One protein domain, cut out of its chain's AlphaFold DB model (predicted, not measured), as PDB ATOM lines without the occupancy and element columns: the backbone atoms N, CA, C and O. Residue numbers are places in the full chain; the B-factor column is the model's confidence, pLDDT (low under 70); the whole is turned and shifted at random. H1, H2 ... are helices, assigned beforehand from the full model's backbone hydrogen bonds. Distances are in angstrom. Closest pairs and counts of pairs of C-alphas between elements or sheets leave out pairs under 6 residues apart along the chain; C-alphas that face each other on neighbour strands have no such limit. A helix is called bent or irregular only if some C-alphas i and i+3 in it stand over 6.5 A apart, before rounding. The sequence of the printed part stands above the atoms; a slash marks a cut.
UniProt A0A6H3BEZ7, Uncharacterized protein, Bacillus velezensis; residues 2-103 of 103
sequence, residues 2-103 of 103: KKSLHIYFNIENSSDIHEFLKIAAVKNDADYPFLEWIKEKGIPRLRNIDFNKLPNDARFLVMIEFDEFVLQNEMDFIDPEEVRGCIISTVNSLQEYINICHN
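This is residues 2 to 103 of the 103 residues of an uncharacterized protein of Bacillus velezensis (UniProt A0A6H3BEZ7). Two helical hairpins, H2 with H3 and H4 with the long bent H5, pack side by side through H3 and H5a, forming an elongated, mostly aligned set of helices. The arm H5a runs through the middle between H3 and H4, the arm H5b carries on from it along H4 toward one end of the long axis, and short H1 sits near H2 and the first residues of H5a. The printed part has 102 residues with five named helices in the order H1 to H5, no named strand, and class all helix. It is compact, with a radius of gyration of the C-alphas of 14.5 A and spans of 46 by 28 by 22 A.

H1, residues 2 to 8, begins at C-alpha 2 (-29.207, -39.474, 39.010). H2 is residues 17 to 25. H3, residues 32 to 47, measures 21.4 A; it has a kink of 26 degrees near residue 40 and is only just irregular, C-alphas 40 and 43 being 6.9 A apart. H4, residues 58 to 74, measures 24.7 A. H5, residues 80 to 102, was assigned as one helix by its hydrogen bonds but is bent, with C-alphas 92 and 95 7.1 A apart. Its arms are H5a, residues 80 to 92, 18.5 A, and H5b, residues 95 to 102, ending at C-alpha 102 (-24.877, -56.133, 18.703).

H5 is the hub. H4 and H5a form a hairpin at 16 degrees, closest at the C-alphas of Glu 74 and Val 83, 5.5 A. Residues 59 to 63 of H4 touch H5b, closest at the C-alphas of Phe 60 and Cys 101, 6.0 A. H3 touches H5a, the same way at a shallow tilt of 24 degrees, closest at the C-alphas of Gly 42 and Val 91, 6.4 A. Residues 32 to 39 of H3 touch H2 in a hairpin, closest at the C-alphas of Leu 21 and Leu 35, 7.4 A. H1 and H5a only just touch, with 3 pairs of C-alphas within 8 A, closest Tyr 8 and Pro 80, 7.0 A. In H1, H2, H4, H5a and H5b every O i to N i+4 pair is within hydrogen-bond range; in H3, 10 of 12.

The C-alphas farthest apart, of Asn 28 and Asn 103, are 46.2 A apart. The printed part has no cut and no long link. Only residue 103 has pLDDT under 70.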
ATOM      1  N   LYS A   2     -28.247 -40.406  38.347       90.69
ATOM      2  CA  LYS A   2     -29.207 -39.474  39.010       90.69
ATOM      3  C   LYS A   2     -28.616 -38.816  40.269       90.69
ATOM      4  O   LYS A   2     -28.634 -37.597  40.402       90.69
ATOM      5  N   LYS A   3     -28.050 -39.635  41.162       92.94
ATOM      6  CA  LYS A   3     -27.410 -39.176  42.404       92.94
ATOM      7  C   LYS A   3     -26.244 -38.210  42.144       92.94
ATOM      8  O   LYS A   3     -26.131 -37.220  42.854       92.94
ATOM      9  N   SER A   4     -25.417 -38.475  41.129       93.19
ATOM     10  CA  SER A   4     -24.277 -37.613  40.797       93.19
ATOM     11  C   SER A   4     -24.727 -36.237  40.314       93.19
ATOM     12  O   SER A   4     -24.230 -35.243  40.821       93.19
ATOM     13  N   LEU A   5     -25.740 -36.161  39.442       94.75
ATOM     14  CA  LEU A   5     -26.329 -34.886  39.011       94.75
ATOM     15  C   LEU A   5     -26.933 -34.084  40.173       94.75
ATOM     16  O   LEU A   5     -26.743 -32.875  40.252       94.75
ATOM     17  N   HIS A   6     -27.652 -34.751  41.078       95.19
ATOM     18  CA  HIS A   6     -28.228 -34.102  42.258       95.19
ATOM     19  C   HIS A   6     -27.156 -33.513  43.174       95.19
ATOM     20  O   HIS A   6     -27.281 -32.366  43.591       95.19
ATOM     21  N   ILE A   7     -26.088 -34.264  43.457       94.62
ATOM     22  CA  ILE A   7     -24.996 -33.767  44.299       94.62
ATOM     23  C   ILE A   7     -24.239 -32.642  43.582       94.62
ATOM     24  O   ILE A   7     -24.047 -31.586  44.176       94.62
ATOM     25  N   TYR A   8     -23.912 -32.817  42.296       95.31
ATOM     26  CA  TYR A   8     -23.184 -31.831  41.492       95.31
ATOM     27  C   TYR A   8     -23.864 -30.456  41.480       95.31
ATOM     28  O   TYR A   8     -23.223 -29.437  41.708       95.31
ATOM     29  N   PHE A   9     -25.181 -30.419  41.256       95.25
ATOM     30  CA  PHE A   9     -25.949 -29.168  41.239       95.25
ATOM     31  C   PHE A   9     -26.496 -28.765  42.614       95.25
ATOM     32  O   PHE A   9     -27.243 -27.787  42.714       95.25
ATOM     33  N   ASN A  10     -26.157 -29.503  43.676       94.62
ATOM     34  CA  ASN A  10     -26.688 -29.304  45.022       94.62
ATOM     35  C   ASN A  10     -28.230 -29.196  45.018       94.62
ATOM     36  O   ASN A  10     -28.816 -28.176  45.399       94.62
ATOM     37  N   ILE A  11     -28.885 -30.222  44.471       95.12
ATOM     38  CA  ILE A  11     -30.339 -30.383  44.383       95.12
ATOM     39  C   ILE A  11     -30.709 -31.603  45.215       95.12
ATOM     40  O   ILE A  11     -30.380 -32.729  44.846       95.12
ATOM     41  N   GLU A  12     -31.414 -31.387  46.325       92.88
ATOM     42  CA  GLU A  12     -31.804 -32.475  47.226       92.88
ATOM     43  C   GLU A  12     -32.634 -33.525  46.489       92.88
ATOM     44  O   GLU A  12     -32.279 -34.703  46.453       92.88
ATOM     45  N   ASN A  13     -33.722 -33.094  45.849       91.44
ATOM     46  CA  ASN A  13     -34.660 -33.988  45.193       91.44
ATOM     47  C   ASN A  13     -35.283 -33.370  43.940       91.44
ATOM     48  O   ASN A  13     -35.387 -32.156  43.791       91.44
ATOM     49  N   SER A  14     -35.693 -34.266  43.048       95.38
ATOM     50  CA  SER A  14     -36.504 -34.010  41.864       95.38
ATOM     51  C   SER A  14     -37.208 -35.316  41.467       95.38
ATOM     52  O   SER A  14     -36.648 -36.419  41.621       95.38
ATOM     53  N   SER A  15     -38.443 -35.209  40.987       93.38
ATOM     54  CA  SER A  15     -39.273 -36.300  40.485       93.38
ATOM     55  C   SER A  15     -38.673 -36.884  39.216       93.38
ATOM     56  O   SER A  15     -38.505 -38.098  39.094       93.38
ATOM     57  N   ASP A  16     -38.293 -36.004  38.296       93.44
ATOM     58  CA  ASP A  16     -37.828 -36.328  36.960       93.44
ATOM     59  C   ASP A  16     -36.838 -35.280  36.435       93.44
ATOM     60  O   ASP A  16     -36.539 -34.269  37.073       93.44
ATOM     61  N   ILE A  17     -36.316 -35.539  35.235       93.19
ATOM     62  CA  ILE A  17     -35.315 -34.683  34.602       93.19
ATOM     63  C   ILE A  17     -35.842 -33.280  34.261       93.19
ATOM     64  O   ILE A  17     -35.068 -32.328  34.223       93.19
ATOM     65  N   HIS A  18     -37.146 -33.111  34.027       93.56
ATOM     66  CA  HIS A  18     -37.726 -31.802  33.739       93.56
ATOM     67  C   HIS A  18     -37.842 -30.955  35.005       93.56
ATOM     68  O   HIS A  18     -37.541 -29.763  34.957       93.56
ATOM     69  N   GLU A  19     -38.248 -31.549  36.129       95.94
ATOM     70  CA  GLU A  19     -38.214 -30.868  37.425       95.94
ATOM     71  C   GLU A  19     -36.773 -30.524  37.826       95.94
ATOM     72  O   GLU A  19     -36.500 -29.374  38.168       95.94
ATOM     73  N   PHE A  20     -35.838 -31.467  37.676       96.31
ATOM     74  CA  PHE A  20     -34.411 -31.235  37.909       96.31
ATOM     75  C   PHE A  20     -33.890 -30.007  37.145       96.31
ATOM     76  O   PHE A  20     -33.307 -29.107  37.746       96.31
ATOM     77  N   LEU A  21     -34.140 -29.935  35.831       95.69
ATOM     78  CA  LEU A  21     -33.680 -28.824  34.991       95.69
ATOM     79  C   LEU A  21     -34.295 -27.481  35.405       95.69
ATOM     80  O   LEU A  21     -33.608 -26.463  35.362       95.69
ATOM     81  N   LYS A  22     -35.569 -27.461  35.820       95.38
ATOM     82  CA  LYS A  22     -36.224 -26.240  36.321       95.38
ATOM     83  C   LYS A  22     -35.573 -25.738  37.607       95.38
ATOM     84  O   LYS A  22     -35.329 -24.542  37.718       95.38
ATOM     85  N   ILE A  23     -35.291 -26.638  38.551       96.31
ATOM     86  CA  ILE A  23     -34.631 -26.291  39.818       96.31
ATOM     87  C   ILE A  23     -33.207 -25.798  39.547       96.31
ATOM     88  O   ILE A  23     -32.804 -24.769  40.080       96.31
ATOM     89  N   ALA A  24     -32.456 -26.495  38.693       95.25
ATOM     90  CA  ALA A  24     -31.077 -26.133  38.391       95.25
ATOM     91  C   ALA A  24     -30.964 -24.762  37.700       95.25
ATOM     92  O   ALA A  24     -30.079 -23.980  38.037       95.25
ATOM     93  N   ALA A  25     -31.887 -24.442  36.788       93.25
ATOM     94  CA  ALA A  25     -31.868 -23.199  36.013       93.25
ATOM     95  C   ALA A  25     -32.117 -21.922  36.834       93.25
ATOM     96  O   ALA A  25     -31.842 -20.832  36.340       93.25
ATOM     97  N   VAL A  26     -32.654 -22.030  38.055       93.88
ATOM     98  CA  VAL A  26     -32.905 -20.874  38.937       93.88
ATOM     99  C   VAL A  26     -31.826 -20.686  40.011       93.88
ATOM    100  O   VAL A  26     -31.945 -19.785  40.839       93.88
ATOM    101  N   LYS A  27     -30.778 -21.523  40.027       90.75
ATOM    102  CA  LYS A  27     -29.647 -21.368  40.952       90.75
ATOM    103  C   LYS A  27     -28.675 -20.305  40.432       90.75
ATOM    104  O   LYS A  27     -28.322 -20.289  39.257       90.75
ATOM    105  N   ASN A  28     -28.208 -19.432  41.324       82.44
ATOM    106  CA  ASN A  28     -27.322 -18.319  40.959       82.44
ATOM    107  C   ASN A  28     -25.924 -18.769  40.492       82.44
ATOM    108  O   ASN A  28     -25.277 -18.050  39.739       82.44
ATOM    109  N   ASP A  29     -25.470 -19.939  40.929       86.69
ATOM    110  CA  ASP A  29     -24.123 -20.489  40.754       86.69
ATOM    111  C   ASP A  29     -24.105 -21.786  39.928       86.69
ATOM    112  O   ASP A  29     -23.151 -22.559  39.989       86.69
ATOM    113  N   ALA A  30     -25.162 -22.052  39.155       90.12
ATOM    114  CA  ALA A  30     -25.227 -23.248  38.327       90.12
ATOM    115  C   ALA A  30     -24.150 -23.259  37.226       90.12
ATOM    116  O   ALA A  30     -23.908 -22.247  36.565       90.12
ATOM    117  N   ASP A  31     -23.583 -24.439  36.945       95.00
ATOM    118  CA  ASP A  31     -22.822 -24.691  35.714       95.00
ATOM    119  C   ASP A  31     -23.790 -24.689  34.513       95.00
ATOM    120  O   ASP A  31     -24.314 -25.723  34.083       95.00
ATOM    121  N   TYR A  32     -24.086 -23.490  34.004       95.12
ATOM    122  CA  TYR A  32     -24.976 -23.283  32.862       95.12
ATOM    123  C   TYR A  32     -24.505 -23.998  31.587       95.12
ATOM    124  O   TYR A  32     -25.353 -24.633  30.955       95.12
ATOM    125  N   PRO A  33     -23.209 -23.971  31.204       95.81
ATOM    126  CA  PRO A  33     -22.715 -24.770  30.083       95.81
ATOM    127  C   PRO A  33     -23.047 -26.258  30.212       95.81
ATOM    128  O   PRO A  33     -23.482 -26.885  29.240       95.81
ATOM    129  N   PHE A  34     -22.894 -26.836  31.406       97.31
ATOM    130  CA  PHE A  34     -23.243 -28.235  31.616       97.31
ATOM    131  C   PHE A  34     -24.758 -28.470  31.572       97.31
ATOM    132  O   PHE A  34     -25.201 -29.434  30.946       97.31
ATOM    133  N   LEU A  35     -25.577 -27.581  32.144       96.38
ATOM    134  CA  LEU A  35     -27.043 -27.669  32.038       96.38
ATOM    135  C   LEU A  35     -27.537 -27.589  30.593       96.38
ATOM    136  O   LEU A  35     -28.408 -28.366  30.192       96.38
ATOM    137  N   GLU A  36     -26.977 -26.676  29.804       96.81
ATOM    138  CA  GLU A  36     -27.280 -26.553  28.382       96.81
ATOM    139  C   GLU A  36     -26.875 -27.828  27.640       96.81
ATOM    140  O   GLU A  36     -27.667 -28.370  26.869       96.81
ATOM    141  N   TRP A  37     -25.701 -28.389  27.939       98.12
ATOM    142  CA  TRP A  37     -25.290 -29.673  27.380       98.12
ATOM    143  C   TRP A  37     -26.260 -30.805  27.748       98.12
ATOM    144  O   TRP A  37     -26.651 -31.577  26.868       98.12
ATOM    145  N   ILE A  38     -26.695 -30.905  29.011       96.94
ATOM    146  CA  ILE A  38     -27.659 -31.925  29.457       96.94
ATOM    147  C   ILE A  38     -28.948 -31.806  28.641       96.94
ATOM    148  O   ILE A  38     -29.461 -32.811  28.144       96.94
ATOM    149  N   LYS A  39     -29.456 -30.584  28.474       96.50
ATOM    150  CA  LYS A  39     -30.711 -30.312  27.770       96.50
ATOM    151  C   LYS A  39     -30.611 -30.567  26.264       96.50
ATOM    152  O   LYS A  39     -31.475 -31.241  25.710       96.50
ATOM    153  N   GLU A  40     -29.578 -30.039  25.615       97.19
ATOM    154  CA  GLU A  40     -29.470 -29.989  24.151       97.19
ATOM    155  C   GLU A  40     -28.759 -31.215  23.557       97.19
ATOM    156  O   GLU A  40     -28.931 -31.524  22.378       97.19
ATOM    157  N   LYS A  41     -27.959 -31.940  24.350       96.81
ATOM    158  CA  LYS A  41     -27.188 -33.106  23.884       96.81
ATOM    159  C   LYS A  41     -27.448 -34.356  24.715       96.81
ATOM    160  O   LYS A  41     -27.758 -35.397  24.138       96.81
ATOM    161  N   GLY A  42     -27.354 -34.268  26.040       96.62
ATOM    162  CA  GLY A  42     -27.455 -35.426  26.932       96.62
ATOM    163  C   GLY A  42     -28.805 -36.143  26.842       96.62
ATOM    164  O   GLY A  42     -28.871 -37.317  26.479       96.62
ATOM    165  N   ILE A  43     -29.902 -35.428  27.107       95.75
ATOM    166  CA  ILE A  43     -31.264 -35.981  27.052       95.75
ATOM    167  C   ILE A  43     -31.617 -36.485  25.644       95.75
ATOM    168  O   ILE A  43     -32.099 -37.614  25.548       95.75
ATOM    169  N   PRO A  44     -31.388 -35.726  24.550       96.62
ATOM    170  CA  PRO A  44     -31.632 -36.231  23.200       96.62
ATOM    171  C   PRO A  44     -30.883 -37.528  22.881       96.62
ATOM    172  O   PRO A  44     -31.481 -38.439  22.315       96.62
ATOM    173  N   ARG A  45     -29.612 -37.661  23.289       95.75
ATOM    174  CA  ARG A  45     -28.841 -38.903  23.103       95.75
ATOM    175  C   ARG A  45     -29.490 -40.087  23.806       95.75
ATOM    176  O   ARG A  45     -29.693 -41.116  23.174       95.75
ATOM    177  N   LEU A  46     -29.873 -39.921  25.071       94.19
ATOM    178  CA  LEU A  46     -30.536 -40.981  25.833       94.19
ATOM    179  C   LEU A  46     -31.912 -41.338  25.257       94.19
ATOM    180  O   LEU A  46     -32.274 -42.507  25.219       94.19
ATOM    181  N   ARG A  47     -32.675 -40.353  24.770       93.75
ATOM    182  CA  ARG A  47     -33.983 -40.585  24.131       93.75
ATOM    183  C   ARG A  47     -33.893 -41.353  22.816       93.75
ATOM    184  O   ARG A  47     -34.865 -42.001  22.447       93.75
ATOM    185  N   ASN A  48     -32.763 -41.272  22.118       94.19
ATOM    186  CA  ASN A  48     -32.553 -41.978  20.855       94.19
ATOM    187  C   ASN A  48     -32.202 -43.464  21.043       94.19
ATOM    188  O   ASN A  48     -32.147 -44.196  20.057       94.19
ATOM    189  N   ILE A  49     -31.979 -43.916  22.280       94.81
ATOM    190  CA  ILE A  49     -31.693 -45.316  22.591       94.81
ATOM    191  C   ILE A  49     -33.004 -46.089  22.742       94.81
ATOM    192  O   ILE A  49     -33.868 -45.736  23.546       94.81
ATOM    193  N   ASP A  50     -33.130 -47.193  22.006       93.56
ATOM    194  CA  ASP A  50     -34.205 -48.163  22.210       93.56
ATOM    195  C   ASP A  50     -33.826 -49.125  23.344       93.56
ATOM    196  O   ASP A  50     -33.210 -50.169  23.126       93.56
ATOM    197  N   PHE A  51     -34.204 -48.777  24.575       91.12
ATOM    198  CA  PHE A  51     -33.925 -49.591  25.765       91.12
ATOM    199  C   PHE A  51     -34.595 -50.978  25.746       91.12
ATOM    200  O   PHE A  51     -34.237 -51.831  26.555       91.12
ATOM    201  N   ASN A  52     -35.530 -51.246  24.825       93.44
ATOM    202  CA  ASN A  52     -36.104 -52.587  24.647       93.44
ATOM    203  C   ASN A  52     -35.227 -53.495  23.773       93.44
ATOM    204  O   ASN A  52     -35.507 -54.686  23.648       93.44
ATOM    205  N   LYS A  53     -34.187 -52.936  23.147       92.50
ATOM    206  CA  LYS A  53     -33.241 -53.633  22.274       92.50
ATOM    207  C   LYS A  53     -31.813 -53.460  22.771       92.50
ATOM    208  O   LYS A  53     -30.912 -53.199  21.982       92.50
ATOM    209  N   LEU A  54     -31.607 -53.547  24.082       94.69
ATOM    210  CA  LEU A  54     -30.251 -53.591  24.618       94.69
ATOM    211  C   LEU A  54     -29.594 -54.946  24.295       94.69
ATOM    212  O   LEU A  54     -30.292 -55.966  24.281       94.69
ATOM    213  N   PRO A  55     -28.269 -54.981  24.078       94.31
ATOM    214  CA  PRO A  55     -27.551 -56.228  23.858       94.31
ATOM    215  C   PRO A  55     -27.671 -57.153  25.072       94.31
ATOM    216  O   PRO A  55     -27.432 -56.738  26.206       94.31
ATOM    217  N   ASN A  56     -27.968 -58.431  24.836       92.50
ATOM    218  CA  ASN A  56     -27.828 -59.474  25.852       92.50
ATOM    219  C   ASN A  56     -26.399 -60.043  25.819       92.50
ATOM    220  O   ASN A  56     -26.186 -61.199  25.456       92.50
ATOM    221  N   ASP A  57     -25.420 -59.188  26.116       94.00
ATOM    222  CA  ASP A  57     -23.990 -59.483  26.013       94.00
ATOM    223  C   ASP A  57     -23.261 -59.039  27.290       94.00
ATOM    224  O   ASP A  57     -23.427 -57.910  27.755       94.00
ATOM    225  N   ALA A  58     -22.426 -59.915  27.858       95.31
ATOM    226  CA  ALA A  58     -21.674 -59.618  29.078       95.31
ATOM    227  C   ALA A  58     -20.695 -58.441  28.908       95.31
ATOM    228  O   ALA A  58     -20.445 -57.711  29.862       95.31
ATOM    229  N   ARG A  59     -20.168 -58.216  27.698       95.44
ATOM    230  CA  ARG A  59     -19.288 -57.082  27.375       95.44
ATOM    231  C   ARG A  59     -20.014 -55.756  27.557       95.44
ATOM    232  O   ARG A  59     -19.424 -54.824  28.090       95.44
ATOM    233  N   PHE A  60     -21.290 -55.689  27.161       96.69
ATOM    234  CA  PHE A  60     -22.106 -54.490  27.338       96.69
ATOM    235  C   PHE A  60     -22.238 -54.150  28.822       96.69
ATOM    236  O   PHE A  60     -21.985 -53.013  29.211       96.69
ATOM    237  N   LEU A  61     -22.551 -55.146  29.656       95.56
ATOM    238  CA  LEU A  61     -22.648 -54.954  31.101       95.56
ATOM    239  C   LEU A  61     -21.321 -54.461  31.696       95.56
ATOM    240  O   LEU A  61     -21.321 -53.459  32.402       95.56
ATOM    241  N   VAL A  62     -20.197 -55.089  31.339       96.94
ATOM    242  CA  VAL A  62     -18.863 -54.696  31.832       96.94
ATOM    243  C   VAL A  62     -18.505 -53.256  31.445       96.94
ATOM    244  O   VAL A  62     -17.910 -52.546  32.249       96.94
ATOM    245  N   MET A  63     -18.871 -52.793  30.245       96.81
ATOM    246  CA  MET A  63     -18.639 -51.400  29.832       96.81
ATOM    247  C   MET A  63     -19.438 -50.409  30.691       96.81
ATOM    248  O   MET A  63     -18.900 -49.385  31.103       96.81
ATOM    249  N   ILE A  64     -20.696 -50.731  31.010       95.69
ATOM    250  CA  ILE A  64     -21.529 -49.904  31.895       95.69
ATOM    251  C   ILE A  64     -21.005 -49.919  33.334       95.69
ATOM    252  O   ILE A  64     -20.942 -48.871  33.972       95.69
ATOM    253  N   GLU A  65     -20.606 -51.086  33.839       96.31
ATOM    254  CA  GLU A  65     -20.028 -51.234  35.179       96.31
ATOM    255  C   GLU A  65     -18.698 -50.486  35.308       96.31
ATOM    256  O   GLU A  65     -18.424 -49.898  36.351       96.31
ATOM    257  N   PHE A  66     -17.886 -50.461  34.248       97.12
ATOM    258  CA  PHE A  66     -16.649 -49.686  34.220       97.12
ATOM    259  C   PHE A  66     -16.923 -48.183  34.314       97.12
ATOM    260  O   PHE A  66     -16.337 -47.507  35.157       97.12
ATOM    261  N   ASP A  67     -17.848 -47.665  33.507       97.12
ATOM    262  CA  ASP A  67     -18.268 -46.263  33.569       97.12
ATOM    263  C   ASP A  67     -18.845 -45.892  34.943       97.12
ATOM    264  O   ASP A  67     -18.562 -44.818  35.481       97.12
ATOM    265  N   GLU A  68     -19.638 -46.787  35.543       96.00
ATOM    266  CA  GLU A  68     -20.139 -46.604  36.902       96.00
ATOM    267  C   GLU A  68     -18.997 -46.577  37.923       96.00
ATOM    268  O   GLU A  68     -18.988 -45.696  38.782       96.00
ATOM    269  N   PHE A  69     -18.036 -47.496  37.826       96.94
ATOM    270  CA  PHE A  69     -16.872 -47.542  38.705       96.94
ATOM    271  C   PHE A  69     -16.056 -46.252  38.619       96.94
ATOM    272  O   PHE A  69     -15.742 -45.667  39.654       96.94
ATOM    273  N   VAL A  70     -15.749 -45.772  37.412       96.81
ATOM    274  CA  VAL A  70     -15.017 -44.511  37.222       96.81
ATOM    275  C   VAL A  70     -15.792 -43.363  37.864       96.81
ATOM    276  O   VAL A  70     -15.253 -42.686  38.735       96.81
ATOM    277  N   LEU A  71     -17.085 -43.215  37.551       96.75
ATOM    278  CA  LEU A  71     -17.911 -42.174  38.161       96.75
ATOM    279  C   LEU A  71     -17.899 -42.262  39.691       96.75
ATOM    280  O   LEU A  71     -17.775 -41.231  40.335       96.75
ATOM    281  N   GLN A  72     -18.036 -43.455  40.277       95.94
ATOM    282  CA  GLN A  72     -18.038 -43.650  41.730       95.94
ATOM    283  C   GLN A  72     -16.731 -43.209  42.400       95.94
ATOM    284  O   GLN A  72     -16.796 -42.745  43.539       95.94
ATOM    285  N   ASN A  73     -15.584 -43.329  41.727       96.12
ATOM    286  CA  ASN A  73     -14.313 -42.837  42.259       96.12
ATOM    287  C   ASN A  73     -14.261 -41.302  42.275       96.12
ATOM    288  O   ASN A  73     -13.770 -40.747  43.249       96.12
ATOM    289  N   GLU A  74     -14.882 -40.630  41.301       96.81
ATOM    290  CA  GLU A  74     -14.952 -39.156  41.264       96.81
ATOM    291  C   GLU A  74     -16.034 -38.563  42.189       96.81
ATOM    292  O   GLU A  74     -16.157 -37.349  42.355       96.81
ATOM    293  N   MET A  75     -16.863 -39.402  42.820       94.44
ATOM    294  CA  MET A  75     -17.971 -38.958  43.682       94.44
ATOM    295  C   MET A  75     -17.532 -38.390  45.042       94.44
ATOM    296  O   MET A  75     -18.402 -38.081  45.862       94.44
ATOM    297  N   ASP A  76     -16.234 -38.247  45.310       94.19
ATOM    298  CA  ASP A  76     -15.735 -37.425  46.419       94.19
ATOM    299  C   ASP A  76     -15.786 -35.915  46.105       94.19
ATOM    300  O   ASP A  76     -15.698 -35.100  47.026       94.19
ATOM    301  N   PHE A  77     -16.026 -35.558  44.834       93.50
ATOM    302  CA  PHE A  77     -16.109 -34.192  44.316       93.50
ATOM    303  C   PHE A  77     -14.867 -33.346  44.631       93.50
ATOM    304  O   PHE A  77     -14.982 -32.124  44.755       93.50
ATOM    305  N   ILE A  78     -13.684 -33.967  44.745       95.06
ATOM    306  CA  ILE A  78     -12.411 -33.235  44.835       95.06
ATOM    307  C   ILE A  78     -12.232 -32.363  43.588       95.06
ATOM    308  O   ILE A  78     -11.906 -31.181  43.722       95.06
ATOM    309  N   ASP A  79     -12.520 -32.918  42.407       95.12
ATOM    310  CA  ASP A  79     -12.664 -32.171  41.159       95.12
ATOM    311  C   ASP A  79     -14.057 -32.404  40.535       95.12
ATOM    312  O   ASP A  79     -14.318 -33.418  39.880       95.12
ATOM    313  N   PRO A  80     -14.998 -31.457  40.702       93.25
ATOM    314  CA  PRO A  80     -16.309 -31.555  40.073       93.25
ATOM    315  C   PRO A  80     -16.239 -31.672  38.540       93.25
ATOM    316  O   PRO A  80     -17.124 -32.276  37.925       93.25
ATOM    317  N   GLU A  81     -15.215 -31.120  37.885       94.88
ATOM    318  CA  GLU A  81     -15.093 -31.208  36.429       94.88
ATOM    319  C   GLU A  81     -14.890 -32.649  35.949       94.88
ATOM    320  O   GLU A  81     -15.400 -32.996  34.877       94.88
ATOM    321  N   GLU A  82     -14.251 -33.504  36.751       96.69
ATOM    322  CA  GLU A  82     -14.084 -34.933  36.470       96.69
ATOM    323  C   GLU A  82     -15.421 -35.678  36.576       96.69
ATOM    324  O   GLU A  82     -15.774 -36.438  35.670       96.69
ATOM    325  N   VAL A  83     -16.257 -35.363  37.576       96.81
ATOM    326  CA  VAL A  83     -17.634 -35.892  37.676       96.81
ATOM    327  C   VAL A  83     -18.456 -35.518  36.441       96.81
ATOM    328  O   VAL A  83     -19.133 -36.364  35.845       96.81
ATOM    329  N   ARG A  84     -18.392 -34.243  36.030       97.00
ATOM    330  CA  ARG A  84     -19.037 -33.747  34.805       97.00
ATOM    331  C   ARG A  84     -18.527 -34.510  33.581       97.00
ATOM    332  O   ARG A  84     -19.337 -34.958  32.766       97.00
ATOM    333  N   GLY A  85     -17.212 -34.670  33.462       97.38
ATOM    334  CA  GLY A  85     -16.553 -35.401  32.382       97.38
ATOM    335  C   GLY A  85     -17.020 -36.852  32.287       97.38
ATOM    336  O   GLY A  85     -17.407 -37.292  31.204       97.38
ATOM    337  N   CYS A  86     -17.090 -37.556  33.417       97.25
ATOM    338  CA  CYS A  86     -17.581 -38.931  33.497       97.25
ATOM    339  C   CYS A  86     -19.021 -39.045  32.995       97.25
ATOM    340  O   CYS A  86     -19.309 -39.856  32.120       97.25
ATOM    341  N   ILE A  87     -19.925 -38.180  33.473       97.25
ATOM    342  CA  ILE A  87     -21.331 -38.184  33.037       97.25
ATOM    343  C   ILE A  87     -21.438 -37.948  31.523       97.25
ATOM    344  O   ILE A  87     -22.184 -38.651  30.838       97.25
ATOM    345  N   ILE A  88     -20.700 -36.967  30.993       97.88
ATOM    346  CA  ILE A  88     -20.685 -36.661  29.557       97.88
ATOM    347  C   ILE A  88     -20.155 -37.852  28.756       97.88
ATOM    348  O   ILE A  88     -20.758 -38.212  27.741       97.88
ATOM    349  N   SER A  89     -19.053 -38.453  29.204       97.62
ATOM    350  CA  SER A  89     -18.425 -39.610  28.565       97.62
ATOM    351  C   SER A  89     -19.398 -40.783  28.490       97.62
ATOM    352  O   SER A  89     -19.728 -41.225  27.392       97.62
ATOM    353  N   THR A  90     -19.973 -41.193  29.623       96.69
ATOM    354  CA  THR A  90     -20.917 -42.317  29.693       96.69
ATOM    355  C   THR A  90     -22.109 -42.135  28.765       96.69
ATOM    356  O   THR A  90     -22.466 -43.027  27.996       96.69
ATOM    357  N   VAL A  91     -22.726 -40.950  28.773       96.81
ATOM    358  CA  VAL A  91     -23.878 -40.666  27.906       96.81
ATOM    359  C   VAL A  91     -23.491 -40.664  26.422       96.81
ATOM    360  O   VAL A  91     -24.290 -41.079  25.581       96.81
ATOM    361  N   ASN A  92     -22.290 -40.199  26.075       97.00
ATOM    362  CA  ASN A  92     -21.822 -40.193  24.690       97.00
ATOM    363  C   ASN A  92     -21.472 -41.598  24.181       97.00
ATOM    364  O   ASN A  92     -21.765 -41.889  23.020       97.00
ATOM    365  N   SER A  93     -20.893 -42.444  25.031       96.62
ATOM    366  CA  SER A  93     -20.400 -43.779  24.672       96.62
ATOM    367  C   SER A  93     -21.491 -44.849  24.639       96.62
ATOM    368  O   SER A  93     -21.346 -45.856  23.952       96.62
ATOM    369  N   LEU A  94     -22.622 -44.632  25.316       96.06
ATOM    370  CA  LEU A  94     -23.665 -45.648  25.485       96.06
ATOM    371  C   LEU A  94     -24.161 -46.261  24.161       96.06
ATOM    372  O   LEU A  94     -24.314 -47.477  24.060       96.06
ATOM    373  N   GLN A  95     -24.375 -45.444  23.125       95.00
ATOM    374  CA  GLN A  95     -24.790 -45.954  21.812       95.00
ATOM    375  C   GLN A  95     -23.691 -46.783  21.138       95.00
ATOM    376  O   GLN A  95     -23.985 -47.757  20.447       95.00
ATOM    377  N   GLU A  96     -22.427 -46.408  21.322       94.62
ATOM    378  CA  GLU A  96     -21.293 -47.150  20.782       94.62
ATOM    379  C   GLU A  96     -21.152 -48.508  21.470       94.62
ATOM    380  O   GLU A  96     -21.007 -49.515  20.781       94.62
ATOM    381  N   TYR A  97     -21.318 -48.570  22.793       96.06
ATOM    382  CA  TYR A  97     -21.339 -49.835  23.534       96.06
ATOM    383  C   TYR A  97     -22.439 -50.767  23.028       96.06
ATOM    384  O   TYR A  97     -22.188 -51.950  22.786       96.06
ATOM    385  N   ILE A  98     -23.639 -50.225  22.794       95.81
ATOM    386  CA  ILE A  98     -24.754 -50.967  22.197       95.81
ATOM    387  C   ILE A  98     -24.366 -51.499  20.811       95.81
ATOM    388  O   ILE A  98     -24.563 -52.678  20.524       95.81
ATOM    389  N   ASN A  99     -23.785 -50.656  19.956       94.12
ATOM    390  CA  ASN A  99     -23.403 -51.039  18.598       94.12
ATOM    391  C   ASN A  99     -22.315 -52.123  18.582       94.12
ATOM    392  O   ASN A  99     -22.420 -53.074  17.815       94.12
ATOM    393  N   ILE A 100     -21.286 -52.002  19.425       94.81
ATOM    394  CA  ILE A 100     -20.186 -52.974  19.525       94.81
ATOM    395  C   ILE A 100     -20.697 -54.347  19.969       94.81
ATOM    396  O   ILE A 100     -20.173 -55.358  19.516       94.81
ATOM    397  N   CYS A 101     -21.706 -54.387  20.839       93.94
ATOM    398  CA  CYS A 101     -22.205 -55.632  21.421       93.94
ATOM    399  C   CYS A 101     -23.368 -56.265  20.643       93.94
ATOM    400  O   CYS A 101     -23.731 -57.406  20.915       93.94
ATOM    401  N   HIS A 102     -23.965 -55.545  19.690       87.81
ATOM    402  CA  HIS A 102     -24.877 -56.133  18.703       87.81
ATOM    403  C   HIS A 102     -24.155 -56.792  17.523       87.81
ATOM    404  O   HIS A 102     -24.764 -57.614  16.836       87.81
ATOM    405  N   ASN A 103     -22.896 -56.416  17.287       65.38
ATOM    406  CA  ASN A 103     -22.023 -57.003  16.273       65.38
ATOM    407  C   ASN A 103     -21.245 -58.204  16.831       65.38
ATOM    408  O   ASN A 103     -21.002 -59.130  16.028       65.38
TER     409      ASN A 103